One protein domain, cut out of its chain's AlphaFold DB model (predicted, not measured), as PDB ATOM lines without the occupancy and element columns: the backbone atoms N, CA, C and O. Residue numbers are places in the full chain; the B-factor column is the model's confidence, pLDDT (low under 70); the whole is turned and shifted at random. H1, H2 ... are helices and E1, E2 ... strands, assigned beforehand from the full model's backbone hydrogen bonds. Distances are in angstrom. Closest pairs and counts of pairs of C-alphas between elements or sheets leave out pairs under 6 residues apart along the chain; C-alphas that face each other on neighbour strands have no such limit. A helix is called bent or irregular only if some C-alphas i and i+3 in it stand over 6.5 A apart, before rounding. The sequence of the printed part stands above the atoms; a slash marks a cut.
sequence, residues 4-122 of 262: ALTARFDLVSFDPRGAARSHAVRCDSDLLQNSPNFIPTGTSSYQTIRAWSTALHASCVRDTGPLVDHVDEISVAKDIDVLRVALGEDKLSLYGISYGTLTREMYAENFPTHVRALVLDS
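Overview. This is residues 4 to 122 of the 262 residues of the protein "Alpha/beta fold hydrolase" of Nitriliruptorales bacterium (UniProt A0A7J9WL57). The model has two lobes set end to end: one holds the long helix H2 with the short helix H1 packed on part of it, and the other holds two parallel strands, E1 and E2, with H5 packed on them and H4 crossing H5. The short helix H3 joins the lobes, and the long unnamed stretch of residues 4 to 28 runs from the strand lobe to H1. The printed part has 119 residues with five named helices and two named strands, in the order H1, H2, H3, H4, E1, H5, E2, and its class is mostly helix. The whole is loose, with a radius of gyration of the C-alphas of 18.7 A, and only just elongated, spanning 57 by 29 by 25 A.

Along the chain. Residues 4 to 28 hold no named element. H1 is residues 29 to 33, with C-alpha 29 at (213.618, 294.718, 172.134). H2, residues 43 to 64, is the longest helix at 31.3 A and begins at C-alpha 43 at (236.602, 289.269, 183.276). H3 is residues 66 to 70, 7.5 A long; it is neither bent nor irregular, but only just: C-alphas 66 and 69 are 6.0 A apart. H4, residues 73 to 87, measures 20.6 A. E1, residues 92 to 97, measures 16.0 A, and H5, residues 99 to 110, measures 17.4 A. E2, residues 115 to 121, measures 16.7 A and ends at C-alpha 121 at (210.307, 261.879, 171.362).

Arrangement. H1 touches H2, which meets it with residues 52 to 56 alone; their closest C-alphas, of Leu 31 and Leu 56, are 6.3 A apart. H2 and H3 are close but not clearly touching, with the closest C-alphas, of Val 61 and Val 68, 6.1 A apart. H3 and H4 meet only through their link. H4 touches H5 about perpendicular, at 74 degrees, and their closest C-alphas, of Ala 77 and Tyr 107, are 4.6 A apart. E1, H5 and E2 form a strand-helix-strand unit, two parallel neighbour strands with a helix between them in the chain, and its crossover is right-handed. E1 and E2 run at 10 degrees, with N 94 and O 117 at 2.9 A and N 119 and O 94 at 2.9 A, within hydrogen-bond range. The closest C-alphas of H5 and E2, of Thr 101 and Leu 120, are 5.4 A apart. H2 is apart from H4, H5, E1 and E2. Each O i to N i+4 pair is within hydrogen-bond range in H1, H2 and H4; H5 has 7 of 8, and H3 has 0 of 1, with 2 of 2 O i to N i+3 pairs within range.

Size, cuts and confidence. The two C-alphas farthest apart, of Ala 7 and Ser 44, are 59.5 A apart. The printed part has no cut. The link from H1 to H2, of 9 residues, is short, and the other links between named elements are tight. The mean pLDDT of the printed part is 95.2, and no printed residue is under 70.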
ATOM      1  N   ALA A   4     194.780 256.923 160.601       92.94
ATOM      2  CA  ALA A   4     194.544 256.098 161.780       92.94
ATOM      3  C   ALA A   4     194.534 256.899 163.099       92.94
ATOM      4  O   ALA A   4     193.833 256.504 164.030       92.94
ATOM      5  N   LEU A   5     195.276 258.013 163.178       91.94
ATOM      6  CA  LEU A   5     195.283 258.892 164.350       91.94
ATOM      7  C   LEU A   5     194.053 259.794 164.364       91.94
ATOM      8  O   LEU A   5     193.299 259.782 165.330       91.94
ATOM      9  N   THR A   6     193.803 260.522 163.276       93.88
ATOM     10  CA  THR A   6     192.688 261.481 163.203       93.88
ATOM     11  C   THR A   6     191.316 260.807 163.199       93.88
ATOM     12  O   THR A   6     190.319 261.454 163.477       93.88
ATOM     13  N   ALA A   7     191.243 259.508 162.891       95.62
ATOM     14  CA  ALA A   7     190.017 258.719 163.015       95.62
ATOM     15  C   ALA A   7     189.688 258.310 164.463       95.62
ATOM     16  O   ALA A   7     188.594 257.810 164.715       95.62
ATOM     17  N   ARG A   8     190.636 258.441 165.401       95.12
ATOM     18  CA  ARG A   8     190.503 257.956 166.788       95.12
ATOM     19  C   ARG A   8     190.755 259.022 167.850       95.12
ATOM     20  O   ARG A   8     190.388 258.798 168.997       95.12
ATOM     21  N   PHE A   9     191.404 260.123 167.486       95.75
ATOM     22  CA  PHE A   9     191.796 261.181 168.403       95.75
ATOM     23  C   PHE A   9     191.520 262.545 167.791       95.75
ATOM     24  O   PHE A   9     191.898 262.805 166.644       95.75
ATOM     25  N   ASP A  10     190.968 263.434 168.608       95.62
ATOM     26  CA  ASP A  10     191.064 264.862 168.364       95.62
ATOM     27  C   ASP A  10     192.494 265.310 168.663       95.62
ATOM     28  O   ASP A  10     193.055 265.011 169.721       95.62
ATOM     29  N   LEU A  11     193.114 266.015 167.716       94.69
ATOM     30  CA  LEU A  11     194.432 266.589 167.939       94.69
ATOM     31  C   LEU A  11     194.288 267.997 168.508       94.69
ATOM     32  O   LEU A  11     193.829 268.909 167.822       94.69
ATOM     33  N   VAL A  12     194.762 268.173 169.739       96.00
ATOM     34  CA  VAL A  12     194.759 269.460 170.432       96.00
ATOM     35  C   VAL A  12     196.191 269.935 170.652       96.00
ATOM     36  O   VAL A  12     197.031 269.217 171.192       96.00
ATOM     37  N   SER A  13     196.456 271.177 170.255       94.88
ATOM     38  CA  SER A  13     197.678 271.915 170.577       94.88
ATOM     39  C   SER A  13     197.308 273.261 171.180       94.88
ATOM     40  O   SER A  13     196.286 273.840 170.810       94.88
ATOM     41  N   PHE A  14     198.156 273.790 172.051       95.81
ATOM     42  CA  PHE A  14     197.950 275.087 172.683       95.81
ATOM     43  C   PHE A  14     199.268 275.853 172.745       95.81
ATOM     44  O   PHE A  14     200.340 275.247 172.762       95.81
ATOM     45  N   ASP A  15     199.173 277.178 172.796       97.56
ATOM     46  CA  ASP A  15     200.311 278.039 173.094       97.56
ATOM     47  C   ASP A  15     200.465 278.048 174.632       97.56
ATOM     48  O   ASP A  15     199.511 278.450 175.311       97.56
ATOM     49  N   PRO A  16     201.589 277.589 175.220       96.94
ATOM     50  CA  PRO A  16     201.793 277.664 176.667       96.94
ATOM     51  C   PRO A  16     201.731 279.105 177.174       96.94
ATOM     52  O   PRO A  16     202.014 280.046 176.429       96.94
ATOM     53  N   ARG A  17     201.392 279.292 178.453       97.38
ATOM     54  CA  ARG A  17     201.491 280.604 179.107       97.38
ATOM     55  C   ARG A  17     202.865 281.236 178.844       97.38
ATOM     56  O   ARG A  17     203.886 280.558 178.906       97.38
ATOM     57  N   GLY A  18     202.907 282.527 178.533       96.38
ATOM     58  CA  GLY A  18     204.165 283.197 178.201       96.38
ATOM     59  C   GLY A  18     204.612 283.025 176.747       96.38
ATOM     60  O   GLY A  18     205.633 283.601 176.370       96.38
ATOM     61  N   ALA A  19     203.858 282.308 175.904       96.06
ATOM     62  CA  ALA A  19     204.187 282.087 174.498       96.06
ATOM     63  C   ALA A  19     203.072 282.541 173.547       96.06
ATOM     64  O   ALA A  19     201.884 282.374 173.817       96.06
ATOM     65  N   ALA A  20     203.479 283.076 172.391       95.44
ATOM     66  CA  ALA A  20     202.611 283.422 171.265       95.44
ATOM     67  C   ALA A  20     201.299 284.121 171.689       95.44
ATOM     68  O   ALA A  20     201.339 285.238 172.206       95.44
ATOM     69  N   ARG A  21     200.134 283.497 171.467       96.69
ATOM     70  CA  ARG A  21     198.824 284.106 171.762       96.69
ATOM     71  C   ARG A  21     198.440 284.020 173.242       96.69
ATOM     72  O   ARG A  21     197.528 284.724 173.666       96.69
ATOM     73  N   SER A  22     199.149 283.222 174.035       96.62
ATOM     74  CA  SER A  22     198.906 283.010 175.464       96.62
ATOM     75  C   SER A  22     199.766 283.940 176.318       96.62
ATOM     76  O   SER A  22     200.574 283.496 177.134       96.62
ATOM     77  N   HIS A  23     199.578 285.252 176.131       95.69
ATOM     78  CA  HIS A  23     200.295 286.305 176.861       95.69
ATOM     79  C   HIS A  23     201.823 286.163 176.758       95.69
ATOM     80  O   HIS A  23     202.493 285.918 177.757       95.69
ATOM     81  N   ALA A  24     202.372 286.299 175.545       96.25
ATOM     82  CA  ALA A  24     203.811 286.198 175.309       96.25
ATOM     83  C   ALA A  24     204.643 287.049 176.285       96.25
ATOM     84  O   ALA A  24     204.314 288.215 176.523       96.25
ATOM     85  N   VAL A  25     205.743 286.486 176.796       96.75
ATOM     86  CA  VAL A  25     206.739 287.240 177.568       96.75
ATOM     87  C   VAL A  25     207.271 288.378 176.701       96.75
ATOM     88  O   VAL A  25     207.710 288.179 175.567       96.75
ATOM     89  N   ARG A  26     207.225 289.588 177.251       96.62
ATOM     90  CA  ARG A  26     207.724 290.815 176.637       96.62
ATOM     91  C   ARG A  26     208.919 291.315 177.425       96.62
ATOM     92  O   ARG A  26     208.841 291.458 178.640       96.62
ATOM     93  N   CYS A  27     209.995 291.603 176.709       96.44
ATOM     94  CA  CYS A  27     211.206 292.220 177.229       96.44
ATOM     95  C   CYS A  27     211.612 293.366 176.296       96.44
ATOM     96  O   CYS A  27     211.071 293.498 175.194       96.44
ATOM     97  N   ASP A  28     212.602 294.149 176.711       97.31
ATOM     98  CA  ASP A  28     213.141 295.238 175.905       97.31
ATOM     99  C   ASP A  28     213.753 294.712 174.592       97.31
ATOM    100  O   ASP A  28     214.680 293.893 174.583       97.31
ATOM    101  N   SER A  29     213.209 295.173 173.464       94.81
ATOM    102  CA  SER A  29     213.618 294.718 172.134       94.81
ATOM    103  C   SER A  29     215.020 295.172 171.753       94.81
ATOM    104  O   SER A  29     215.680 294.484 170.972       94.81
ATOM    105  N   ASP A  30     215.480 296.306 172.276       95.31
ATOM    106  CA  ASP A  30     216.795 296.852 171.955       95.31
ATOM    107  C   ASP A  30     217.873 296.081 172.711       95.31
ATOM    108  O   ASP A  30     218.905 295.742 172.128       95.31
ATOM    109  N   LEU A  31     217.614 295.694 173.966       94.06
ATOM    110  CA  LEU A  31     218.487 294.777 174.705       94.06
ATOM    111  C   LEU A  31     218.598 293.414 174.012       94.06
ATOM    112  O   LEU A  31     219.705 292.881 173.901       94.06
ATOM    113  N   LEU A  32     217.489 292.858 173.514       90.25
ATOM    114  CA  LEU A  32     217.497 291.588 172.776       90.25
ATOM    115  C   LEU A  32     218.274 291.686 171.454       90.25
ATOM    116  O   LEU A  32     219.050 290.788 171.121       90.25
ATOM    117  N   GLN A  33     218.102 292.778 170.704       87.69
ATOM    118  CA  GLN A  33     218.822 293.006 169.446       87.69
ATOM    119  C   GLN A  33     220.326 293.215 169.666       87.69
ATOM    120  O   GLN A  33     221.133 292.746 168.858       87.69
ATOM    121  N   ASN A  34     220.696 293.854 170.778       88.25
ATOM    122  CA  ASN A  34     222.072 294.192 171.140       88.25
ATOM    123  C   ASN A  34     222.680 293.224 172.169       88.25
ATOM    124  O   ASN A  34     223.498 293.628 173.001       88.25
ATOM    125  N   SER A  35     222.315 291.937 172.121       86.62
ATOM    126  CA  SER A  35     222.882 290.934 173.025       86.62
ATOM    127  C   SER A  35     224.416 290.829 172.882       86.62
ATOM    128  O   SER A  35     224.947 290.841 171.757       86.62
ATOM    129  N   PRO A  36     225.161 290.693 173.996       86.19
ATOM    130  CA  PRO A  36     226.603 290.484 173.955       86.19
ATOM    131  C   PRO A  36     226.940 289.096 173.391       86.19
ATOM    132  O   PRO A  36     226.066 288.268 173.135       86.19
ATOM    133  N   ASN A  37     228.231 288.829 173.192       78.94
ATOM    134  CA  ASN A  37     228.685 287.458 172.981       78.94
ATOM    135  C   ASN A  37     228.630 286.707 174.319       78.94
ATOM    136  O   ASN A  37     229.240 287.169 175.279       78.94
ATOM    137  N   PHE A  38     227.934 285.569 174.384       79.31
ATOM    138  CA  PHE A  38     227.837 284.767 175.610       79.31
ATOM    139  C   PHE A  38     229.064 283.897 175.892       79.31
ATOM    140  O   PHE A  38     229.113 283.260 176.939       79.31
ATOM    141  N   ILE A  39     230.062 283.884 175.002       76.06
ATOM    142  CA  ILE A  39     231.371 283.291 175.284       76.06
ATOM    143  C   ILE A  39     232.246 284.369 175.940       76.06
ATOM    144  O   ILE A  39     232.698 285.284 175.241       76.06
ATOM    145  N   PRO A  40     232.498 284.304 177.261       76.38
ATOM    146  CA  PRO A  40     233.379 285.260 177.910       76.38
ATOM    147  C   PRO A  40     234.822 285.055 177.427       76.38
ATOM    148  O   PRO A  40     235.359 283.954 177.473       76.38
ATOM    149  N   THR A  41     235.472 286.135 177.003       81.31
ATOM    150  CA  THR A  41     236.897 286.179 176.626       81.31
ATOM    151  C   THR A  41     237.791 286.693 177.761       81.31
ATOM    152  O   THR A  41     238.995 286.858 177.591       81.31
ATOM    153  N   GLY A  42     237.200 286.965 178.928       83.94
ATOM    154  CA  GLY A  42     237.869 287.463 180.127       83.94
ATOM    155  C   GLY A  42     236.904 288.192 181.062       83.94
ATOM    156  O   GLY A  42     235.723 288.374 180.748       83.94
ATOM    157  N   THR A  43     237.409 288.661 182.203       92.50
ATOM    158  CA  THR A  43     236.602 289.269 183.276       92.50
ATOM    159  C   THR A  43     235.713 290.415 182.796       92.50
ATOM    160  O   THR A  43     234.544 290.470 183.162       92.50
ATOM    161  N   SER A  44     236.234 291.308 181.950       91.62
ATOM    162  CA  SER A  44     235.460 292.445 181.431       91.62
ATOM    163  C   SER A  44     234.239 291.982 180.627       91.62
ATOM    164  O   SER A  44     233.118 292.374 180.946       91.62
ATOM    165  N   SER A  45     234.427 291.059 179.674       87.94
ATOM    166  CA  SER A  45     233.326 290.501 178.872       87.94
ATOM    167  C   SER A  45     232.280 289.779 179.726       87.94
ATOM    168  O   SER A  45     231.082 289.922 179.492       87.94
ATOM    169  N   TYR A  46     232.714 289.069 180.771       89.06
ATOM    170  CA  TYR A  46     231.812 288.408 181.706       89.06
ATOM    171  C   TYR A  46     230.950 289.413 182.478       89.06
ATOM    172  O   TYR A  46     229.743 289.214 182.611       89.06
ATOM    173  N   GLN A  47     231.528 290.530 182.939       93.56
ATOM    174  CA  GLN A  47     230.742 291.583 183.586       93.56
ATOM    175  C   GLN A  47     229.754 292.242 182.617       93.56
ATOM    176  O   GLN A  47     228.634 292.541 183.023       93.56
ATOM    177  N   THR A  48     230.113 292.403 181.338       92.75
ATOM    178  CA  THR A  48     229.176 292.877 180.307       92.75
ATOM    179  C   THR A  48     227.998 291.919 180.129       92.75
ATOM    180  O   THR A  48     226.856 292.373 180.133       92.75
ATOM    181  N   ILE A  49     228.247 290.606 180.038       90.25
ATOM    182  CA  ILE A  49     227.184 289.589 179.956       90.25
ATOM    183  C   ILE A  49     226.274 289.677 181.183       90.25
ATOM    184  O   ILE A  49     225.058 289.742 181.040       90.25
ATOM    185  N   ARG A  50     226.848 289.742 182.391       94.44
ATOM    186  CA  ARG A  50     226.068 289.844 183.632       94.44
ATOM    187  C   ARG A  50     225.221 291.108 183.696       94.44
ATOM    188  O   ARG A  50     224.052 291.027 184.059       94.44
ATOM    189  N   ALA A  51     225.795 292.262 183.361       96.19
ATOM    190  CA  ALA A  51     225.077 293.533 183.361       96.19
ATOM    191  C   ALA A  51     223.915 293.510 182.359       96.19
ATOM    192  O   ALA A  51     222.800 293.901 182.706       96.19
ATOM    193  N   TRP A  52     224.156 292.983 181.154       95.94
ATOM    194  CA  TRP A  52     223.119 292.797 180.144       95.94
ATOM    195  C   TRP A  52     222.014 291.847 180.616       95.94
ATOM    196  O   TRP A  52     220.847 292.211 180.536       95.94
ATOM    197  N   SER A  53     222.352 290.677 181.172       94.81
ATOM    198  CA  SER A  53     221.354 289.705 181.643       94.81
ATOM    199  C   SER A  53     220.481 290.280 182.758       94.81
ATOM    200  O   SER A  53     219.268 290.083 182.750       94.81
ATOM    201  N   THR A  54     221.075 291.033 183.690       96.81
ATOM    202  CA  THR A  54     220.333 291.729 184.753       96.81
ATOM    203  C   THR A  54     219.384 292.777 184.176       96.81
ATOM    204  O   THR A  54     218.218 292.828 184.567       96.81
ATOM    205  N   ALA A  55     219.855 293.596 183.229       97.69
ATOM    206  CA  ALA A  55     219.029 294.611 182.579       97.69
ATOM    207  C   ALA A  55     217.886 293.982 181.767       97.69
ATOM    208  O   ALA A  55     216.744 294.435 181.859       97.69
ATOM    209  N   LEU A  56     218.170 292.904 181.027       96.00
ATOM    210  CA  LEU A  56     217.165 292.182 180.256       96.00
ATOM    211  C   LEU A  56     216.104 291.586 181.183       96.00
ATOM    212  O   LEU A  56     214.921 291.820 180.957       96.00
ATOM    213  N   HIS A  57     216.500 290.890 182.250       94.38
ATOM    214  CA  HIS A  57     215.553 290.332 183.214       94.38
ATOM    215  C   HIS A  57     214.653 291.416 183.824       94.38
ATOM    216  O   HIS A  57     213.432 291.271 183.817       94.38
ATOM    217  N   ALA A  58     215.231 292.538 184.267       96.75
ATOM    218  CA  ALA A  58     214.458 293.662 184.796       96.75
ATOM    219  C   ALA A  58     213.459 294.217 183.765       96.75
ATOM    220  O   ALA A  58     212.331 294.562 184.121       96.75
ATOM    221  N   SER A  59     213.840 294.266 182.484       97.75
ATOM    222  CA  SER A  59     212.918 294.659 181.415       97.75
ATOM    223  C   SER A  59     211.786 293.654 181.217       97.75
ATOM    224  O   SER A  59     210.640 294.067 181.080       97.75
ATOM    225  N   CYS A  60     212.074 292.349 181.281       96.44
ATOM    226  CA  CYS A  60     211.053 291.315 181.152       96.44
ATOM    227  C   CYS A  60     210.024 291.417 182.281       96.44
ATOM    228  O   CYS A  60     208.823 291.383 182.025       96.44
ATOM    229  N   VAL A  61     210.484 291.608 183.523       96.31
ATOM    230  CA  VAL A  61     209.607 291.806 184.689       96.31
ATOM    231  C   VAL A  61     208.716 293.033 184.499       96.31
ATOM    232  O   VAL A  61     207.507 292.953 184.707       96.31
ATOM    233  N   ARG A  62     209.291 294.159 184.065       97.50
ATOM    234  CA  ARG A  62     208.553 295.407 183.834       97.50
ATOM    235  C   ARG A  62     207.517 295.276 182.713       97.50
ATOM    236  O   ARG A  62     206.395 295.744 182.877       97.50
ATOM    237  N   ASP A  63     207.891 294.661 181.593       97.44
ATOM    238  CA  ASP A  63     207.093 294.681 180.361       97.44
ATOM    239  C   ASP A  63     206.109 293.497 180.260       97.44
ATOM    240  O   ASP A  63     205.117 293.586 179.529       97.44
ATOM    241  N   THR A  64     206.350 292.411 181.007       97.19
ATOM    242  CA  THR A  64     205.456 291.241 181.131       97.19
ATOM    243  C   THR A  64     204.571 291.307 182.376       97.19
ATOM    244  O   THR A  64     203.409 290.903 182.333       97.19
ATOM    245  N   GLY A  65     205.102 291.799 183.496       95.69
ATOM    246  CA  GLY A  65     204.438 291.740 184.796       95.69
ATOM    247  C   GLY A  65     204.552 290.364 185.479       95.69
ATOM    248  O   GLY A  65     205.438 289.577 185.140       95.69
ATOM    249  N   PRO A  66     203.652 290.047 186.435       93.69
ATOM    250  CA  PRO A  66     203.781 288.886 187.331       93.69
ATOM    251  C   PRO A  66     203.842 287.517 186.646       93.69
ATOM    252  O   PRO A  66     204.281 286.547 187.252       93.69
ATOM    253  N   LEU A  67     203.400 287.418 185.386       95.44
ATOM    254  CA  LEU A  67     203.462 286.167 184.630       95.44
ATOM    255  C   LEU A  67     204.899 285.640 184.505       95.44
ATOM    256  O   LEU A  67     205.078 284.428 184.467       95.44
ATOM    257  N   VAL A  68     205.912 286.516 184.481       94.56
ATOM    258  CA  VAL A  68     207.325 286.128 184.310       94.56
ATOM    259  C   VAL A  68     207.822 285.140 185.376       94.56
ATOM    260  O   VAL A  68     208.694 284.327 185.084       94.56
ATOM    261  N   ASP A  69     207.226 285.147 186.572       93.69
ATOM    262  CA  ASP A  69     207.582 284.247 187.680       93.69
ATOM    263  C   ASP A  69     206.842 282.896 187.619       93.69
ATOM    264  O   ASP A  69     206.989 282.049 188.503       93.69
ATOM    265  N   HIS A  70     206.019 282.690 186.587       96.06
ATOM    266  CA  HIS A  70     205.099 281.559 186.464       96.06
ATOM    267  C   HIS A  70     205.093 280.933 185.066       96.06
ATOM    268  O   HIS A  70     204.103 280.302 184.700       96.06
ATOM    269  N   VAL A  71     206.159 281.111 184.278       96.50
ATOM    270  CA  VAL A  71     206.335 280.495 182.943       96.50
ATOM    271  C   VAL A  71     207.092 279.160 182.987       96.50
ATOM    272  O   VAL A  71     207.577 278.685 181.966       96.50
ATOM    273  N   ASP A  72     207.227 278.563 184.169       95.06
ATOM    274  CA  ASP A  72     207.885 277.272 184.364       95.06
ATOM    275  C   ASP A  72     207.011 276.079 183.920       95.06
ATOM    276  O   ASP A  72     205.786 276.164 183.816       95.06
ATOM    277  N   GLU A  73     207.637 274.923 183.706       96.00
ATOM    278  CA  GLU A  73     206.952 273.730 183.195       96.00
ATOM    279  C   GLU A  73     205.997 273.065 184.198       96.00
ATOM    280  O   GLU A  73     205.038 272.412 183.789       96.00
ATOM    281  N   ILE A  74     206.165 273.286 185.507       96.81
ATOM    282  CA  ILE A  74     205.187 272.837 186.513       96.81
ATOM    283  C   ILE A  74     203.914 273.687 186.394       96.81
ATOM    284  O   ILE A  74     202.790 273.189 186.506       96.81
ATOM    285  N   SER A  75     204.072 274.983 186.139       98.06
ATOM    286  CA  SER A  75     202.977 275.902 185.850       98.06
ATOM    287  C   SER A  75     202.249 275.553 184.546       98.06
ATOM    288  O   SER A  75     201.013 275.550 184.537       98.06
ATOM    289  N   VAL A  76     202.969 275.192 183.479       98.06
ATOM    290  CA  VAL A  76     202.371 274.713 182.215       98.06
ATOM    291  C   VAL A  76     201.680 273.356 182.402       98.06
ATOM    292  O   VAL A  76     200.587 273.148 181.880       98.06
ATOM    293  N   ALA A  77     202.240 272.444 183.204       98.31
ATOM    294  CA  ALA A  77     201.592 271.174 183.542       98.31
ATOM    295  C   ALA A  77     200.205 271.377 184.175       98.31
ATOM    296  O   ALA A  77     199.249 270.683 183.833       98.31
ATOM    297  N   LYS A  78     200.060 272.379 185.046       98.50
ATOM    298  CA  LYS A  78     198.755 272.745 185.619       98.50
ATOM    299  C   LYS A  78     197.780 273.276 184.565       98.50
ATOM    300  O   LYS A  78     196.597 272.957 184.644       98.50
ATOM    301  N   ASP A  79     198.253 274.026 183.564       98.44
ATOM    302  CA  ASP A  79     197.390 274.470 182.454       98.44
ATOM    303  C   ASP A  79     196.848 273.290 181.658       98.44
ATOM    304  O   ASP A  79     195.680 273.283 181.280       98.44
ATOM    305  N   ILE A  80     197.676 272.270 181.428       98.56
ATOM    306  CA  ILE A  80     197.253 271.058 180.723       98.56
ATOM    307  C   ILE A  80     196.144 270.347 181.496       98.56
ATOM    308  O   ILE A  80     195.205 269.856 180.875       98.56
ATOM    309  N   ASP A  81     196.201 270.313 182.832       98.75
ATOM    310  CA  ASP A  81     195.134 269.683 183.616       98.75
ATOM    311  C   ASP A  81     193.834 270.496 183.583       98.75
ATOM    312  O   ASP A  81     192.746 269.929 183.495       98.75
ATOM    313  N   VAL A  82     193.931 271.829 183.549       98.44
ATOM    314  CA  VAL A  82     192.766 272.694 183.307       98.44
ATOM    315  C   VAL A  82     192.185 272.442 181.913       98.44
ATOM    316  O   VAL A  82     190.968 272.311 181.776       98.44
ATOM    317  N   LEU A  83     193.031 272.317 180.886       98.25
ATOM    318  CA  LEU A  83     192.601 271.983 179.526       98.25
ATOM    319  C   LEU A  83     191.937 270.606 179.468       98.25
ATOM    320  O   LEU A  83     190.904 270.474 178.821       98.25
ATOM    321  N   ARG A  84     192.462 269.602 180.181       98.62
ATOM    322  CA  ARG A  84     191.836 268.279 180.303       98.62
ATOM    323  C   ARG A  84     190.391 268.394 180.793       98.62
ATOM    324  O   ARG A  84     189.491 267.836 180.170       98.62
ATOM    325  N   VAL A  85     190.166 269.138 181.879       98.62
ATOM    326  CA  VAL A  85     188.820 269.358 182.430       98.62
ATOM    327  C   VAL A  85     187.937 270.120 181.441       98.62
ATOM    328  O   VAL A  85     186.784 269.748 181.244       98.62
ATOM    329  N   ALA A  86     188.468 271.159 180.792       98.25
ATOM    330  CA  ALA A  86     187.724 271.954 179.814       98.25
ATOM    331  C   ALA A  86     187.316 271.149 178.566       98.25
ATOM    332  O   ALA A  86     186.257 271.403 177.996       98.25
ATOM    333  N   LEU A  87     188.134 270.172 178.166       97.69
ATOM    334  CA  LEU A  87     187.832 269.219 177.096       97.69
ATOM    335  C   LEU A  87     186.841 268.126 177.531       97.69
ATOM    336  O   LEU A  87     186.316 267.417 176.680       97.69
ATOM    337  N   GLY A  88     186.552 268.000 178.832       98.19
ATOM    338  CA  GLY A  88     185.677 266.957 179.372       98.19
ATOM    339  C   GLY A  88     186.333 265.577 179.446       98.19
ATOM    340  O   GLY A  88     185.629 264.574 179.495       98.19
ATOM    341  N   GLU A  89     187.666 265.521 179.448       98.31
ATOM    342  CA  GLU A  89     188.425 264.273 179.446       98.31
ATOM    343  C   GLU A  89     188.768 263.819 180.869       98.31
ATOM    344  O   GLU A  89     189.241 264.601 181.698       98.31
ATOM    345  N   ASP A  90     188.624 262.525 181.155       98.38
ATOM    346  CA  ASP A  90     189.078 261.957 182.432       98.38
ATOM    347  C   ASP A  90     190.608 261.844 182.472       98.38
ATOM    348  O   ASP A  90     191.235 262.140 183.495       98.38
ATOM    349  N   LYS A  91     191.210 261.448 181.341       98.75
ATOM    350  CA  LYS A  91     192.651 261.233 181.169       98.75
ATOM    351  C   LYS A  91     193.124 261.671 179.784       98.75
ATOM    352  O   LYS A  91     192.424 261.467 178.801       98.75
ATOM    353  N   LEU A  92     194.359 262.159 179.680       98.56
ATOM    354  CA  LEU A  92     194.954 262.598 178.414       98.56
ATOM    355  C   LEU A  92     195.893 261.559 177.794       98.56
ATOM    356  O   LEU A  92     196.646 260.879 178.491       98.56
ATOM    357  N   SER A  93     195.893 261.482 176.461       98.25
ATOM    358  CA  SER A  93     196.987 260.868 175.697       98.25
ATOM    359  C   SER A  93     197.933 261.976 175.248       98.25
ATOM    360  O   SER A  93     197.522 262.881 174.529       98.25
ATOM    361  N   LEU A  94     199.177 261.929 175.708       98.06
ATOM    362  CA  LEU A  94     200.128 263.025 175.580       98.06
ATOM    363  C   LEU A  94     201.241 262.658 174.605       98.06
ATOM    364  O   LEU A  94     201.807 261.567 174.666       98.06
ATOM    365  N   TYR A  95     201.576 263.613 173.746       97.56
ATOM    366  CA  TYR A  95     202.761 263.576 172.902       97.56
ATOM    367  C   TYR A  95     203.639 264.784 173.233       97.56
ATOM    368  O   TYR A  95     203.151 265.920 173.313       97.56
ATOM    369  N   GLY A  96     204.920 264.530 173.472       96.69
ATOM    370  CA  GLY A  96     205.949 265.540 173.679       96.69
ATOM    371  C   GLY A  96     207.101 265.298 172.718       96.69
ATOM    372  O   GLY A  96     207.498 264.155 172.514       96.69
ATOM    373  N   ILE A  97     207.631 266.373 172.141       96.94
ATOM    374  CA  ILE A  97     208.828 266.340 171.304       96.94
ATOM    375  C   ILE A  97     209.810 267.391 171.806       96.94
ATOM    376  O   ILE A  97     209.402 268.530 172.059       96.94
ATOM    377  N   SER A  98     211.088 267.025 171.926       94.56
ATOM    378  CA  SER A  98     212.149 267.931 172.379       94.56
ATOM    379  C   SER A  98     211.766 268.612 173.705       94.56
ATOM    380  O   SER A  98     211.362 267.934 174.638       94.56
ATOM    381  N   TYR A  99     211.791 269.943 173.800       92.94
ATOM    382  CA  TYR A  99     211.347 270.685 174.989       92.94
ATOM    383  C   TYR A  99     209.950 270.276 175.492       92.94
ATOM    384  O   TYR A  99     209.695 270.246 176.692       92.94
ATOM    385  N   GLY A 100     209.048 269.895 174.582       95.44
ATOM    386  CA  GLY A 100     207.722 269.416 174.950       95.44
ATOM    387  C   GLY A 100     207.738 268.118 175.763       95.44
ATOM    388  O   GLY A 100     206.745 267.845 176.432       95.44
ATOM    389  N   THR A 101     208.819 267.322 175.735       98.00
ATOM    390  CA  THR A 101     208.941 266.146 176.612       98.00
ATOM    391  C   THR A 101     209.003 266.568 178.068       98.00
ATOM    392  O   THR A 101     208.248 266.012 178.856       98.00
ATOM    393  N   LEU A 102     209.774 267.614 178.387       96.06
ATOM    394  CA  LEU A 102     209.880 268.161 179.739       96.06
ATOM    395  C   LEU A 102     208.505 268.554 180.277       96.06
ATOM    396  O   LEU A 102     208.120 268.173 181.378       96.06
ATOM    397  N   THR A 103     207.706 269.244 179.461       96.62
ATOM    398  CA  THR A 103     206.329 269.591 179.818       96.62
ATOM    399  C   THR A 103     205.486 268.359 180.149       96.62
ATOM    400  O   THR A 103     204.662 268.381 181.068       96.62
ATOM    401  N   ARG A 104     205.618 267.279 179.365       98.12
ATOM    402  CA  ARG A 104     204.782 266.081 179.545       98.12
ATOM    403  C   ARG A 104     205.271 265.209 180.695       98.12
ATOM    404  O   ARG A 104     204.434 264.605 181.358       98.12
ATOM    405  N   GLU A 105     206.570 265.196 180.968       98.06
ATOM    406  CA  GLU A 105     207.158 264.621 182.179       98.06
ATOM    407  C   GLU A 105     206.620 265.342 183.415       98.06
ATOM    408  O   GLU A 105     206.018 264.700 184.272       98.06
ATOM    409  N   MET A 106     206.682 266.681 183.445       98.06
ATOM    410  CA  MET A 106     206.118 267.471 184.547       98.06
ATOM    411  C   MET A 106     204.620 267.203 184.737       98.06
ATOM    412  O   MET A 106     204.153 267.098 185.872       98.06
ATOM    413  N   TYR A 107     203.855 267.039 183.652       98.62
ATOM    414  CA  TYR A 107     202.449 266.642 183.754       98.62
ATOM    415  C   TYR A 107     202.276 265.246 184.359       98.62
ATOM    416  O   TYR A 107     201.472 265.079 185.273       98.62
ATOM    417  N   ALA A 108     203.021 264.251 183.877       98.38
ATOM    418  CA  ALA A 108     202.924 262.880 184.364       98.38
ATOM    419  C   ALA A 108     203.338 262.750 185.838       98.38
ATOM    420  O   ALA A 108     202.713 261.988 186.572       98.38
ATOM    421  N   GLU A 109     204.331 263.516 186.292       97.88
ATOM    422  CA  GLU A 109     204.756 263.545 187.695       97.88
ATOM    423  C   GLU A 109     203.729 264.215 188.616       97.88
ATOM    424  O   GLU A 109     203.484 263.737 189.724       97.88
ATOM    425  N   ASN A 110     203.103 265.312 188.170       98.31
ATOM    426  CA  ASN A 110     202.139 266.062 188.984       98.31
ATOM    427  C   ASN A 110     200.720 265.463 188.939       98.31
ATOM    428  O   ASN A 110     199.974 265.588 189.912       98.31
ATOM    429  N   PHE A 111     200.342 264.807 187.838       98.69
ATOM    430  CA  PHE A 111     199.002 264.260 187.592       98.69
ATOM    431  C   PHE A 111     199.041 262.814 187.054       98.69
ATOM    432  O   PHE A 111     198.413 262.512 186.032       98.69
ATOM    433  N   PRO A 112     199.731 261.870 187.725       98.50
ATOM    434  CA  PRO A 112     199.968 260.525 187.187       98.50
ATOM    435  C   PRO A 112     198.673 259.744 186.919       98.50
ATOM    436  O   PRO A 112     198.596 258.943 185.989       98.50
ATOM    437  N   THR A 113     197.617 259.997 187.697       98.69
ATOM    438  CA  THR A 113     196.308 259.349 187.531       98.69
ATOM    439  C   THR A 113     195.519 259.872 186.329       98.69
ATOM    440  O   THR A 113     194.569 259.211 185.908       98.69
ATOM    441  N   HIS A 114     195.906 261.021 185.764       98.75
ATOM    442  CA  HIS A 114     195.248 261.666 184.622       98.75
ATOM    443  C   HIS A 114     195.937 261.353 183.284       98.75
ATOM    444  O   HIS A 114     195.536 261.867 182.241       98.75
ATOM    445  N   VAL A 115     196.951 260.484 183.270       98.75
ATOM    446  CA  VAL A 115     197.621 260.039 182.041       98.75
ATOM    447  C   VAL A 115     196.983 258.741 181.535       98.75
ATOM    448  O   VAL A 115     196.908 257.740 182.247       98.75
ATOM    449  N   ARG A 116     196.512 258.750 180.284       98.50
ATOM    450  CA  ARG A 116     196.043 257.558 179.554       98.50
ATOM    451  C   ARG A 116     197.191 256.885 178.808       98.50
ATOM    452  O   ARG A 116     197.312 255.666 178.842       98.50
ATOM    453  N   ALA A 117     197.980 257.681 178.098       98.25
ATOM    454  CA  ALA A 117     199.138 257.247 177.328       98.25
ATOM    455  C   ALA A 117     200.129 258.410 177.222       98.25
ATOM    456  O   ALA A 117     199.713 259.569 177.214       98.25
ATOM    457  N   LEU A 118     201.419 258.103 177.119       98.31
ATOM    458  CA  LEU A 118     202.480 259.095 177.003       98.31
ATOM    459  C   LEU A 118     203.512 258.629 175.979       98.31
ATOM    460  O   LEU A 118     204.008 257.508 176.065       98.31
ATOM    461  N   VAL A 119     203.828 259.498 175.023       98.00
ATOM    462  CA  VAL A 119     204.928 259.322 174.074       98.00
ATOM    463  C   VAL A 119     205.836 260.540 174.178       98.00
ATOM    464  O   VAL A 119     205.375 261.676 174.047       98.00
ATOM    465  N   LEU A 120     207.119 260.285 174.416       98.25
ATOM    466  CA  LEU A 120     208.171 261.289 174.498       98.25
ATOM    467  C   LEU A 120     209.181 261.008 173.382       98.25
ATOM    468  O   LEU A 120     209.762 259.925 173.341       98.25
ATOM    469  N   ASP A 121     209.362 261.961 172.475       97.44
ATOM    470  CA  ASP A 121     210.307 261.879 171.362       97.44
ATOM    471  C   ASP A 121     211.456 262.873 171.585       97.44
ATOM    472  O   ASP A 121     211.220 264.067 171.786       97.44
ATOM    473  N   SER A 122     212.699 262.382 171.527       93.81
ATOM    474  CA  SER A 122     213.916 263.181 171.727       93.81
ATOM    475  C   SER A 122     213.956 263.829 173.118       93.81
ATOM    476  O   SER A 122     213.905 265.049 173.271       93.81
TER     477      SER A 122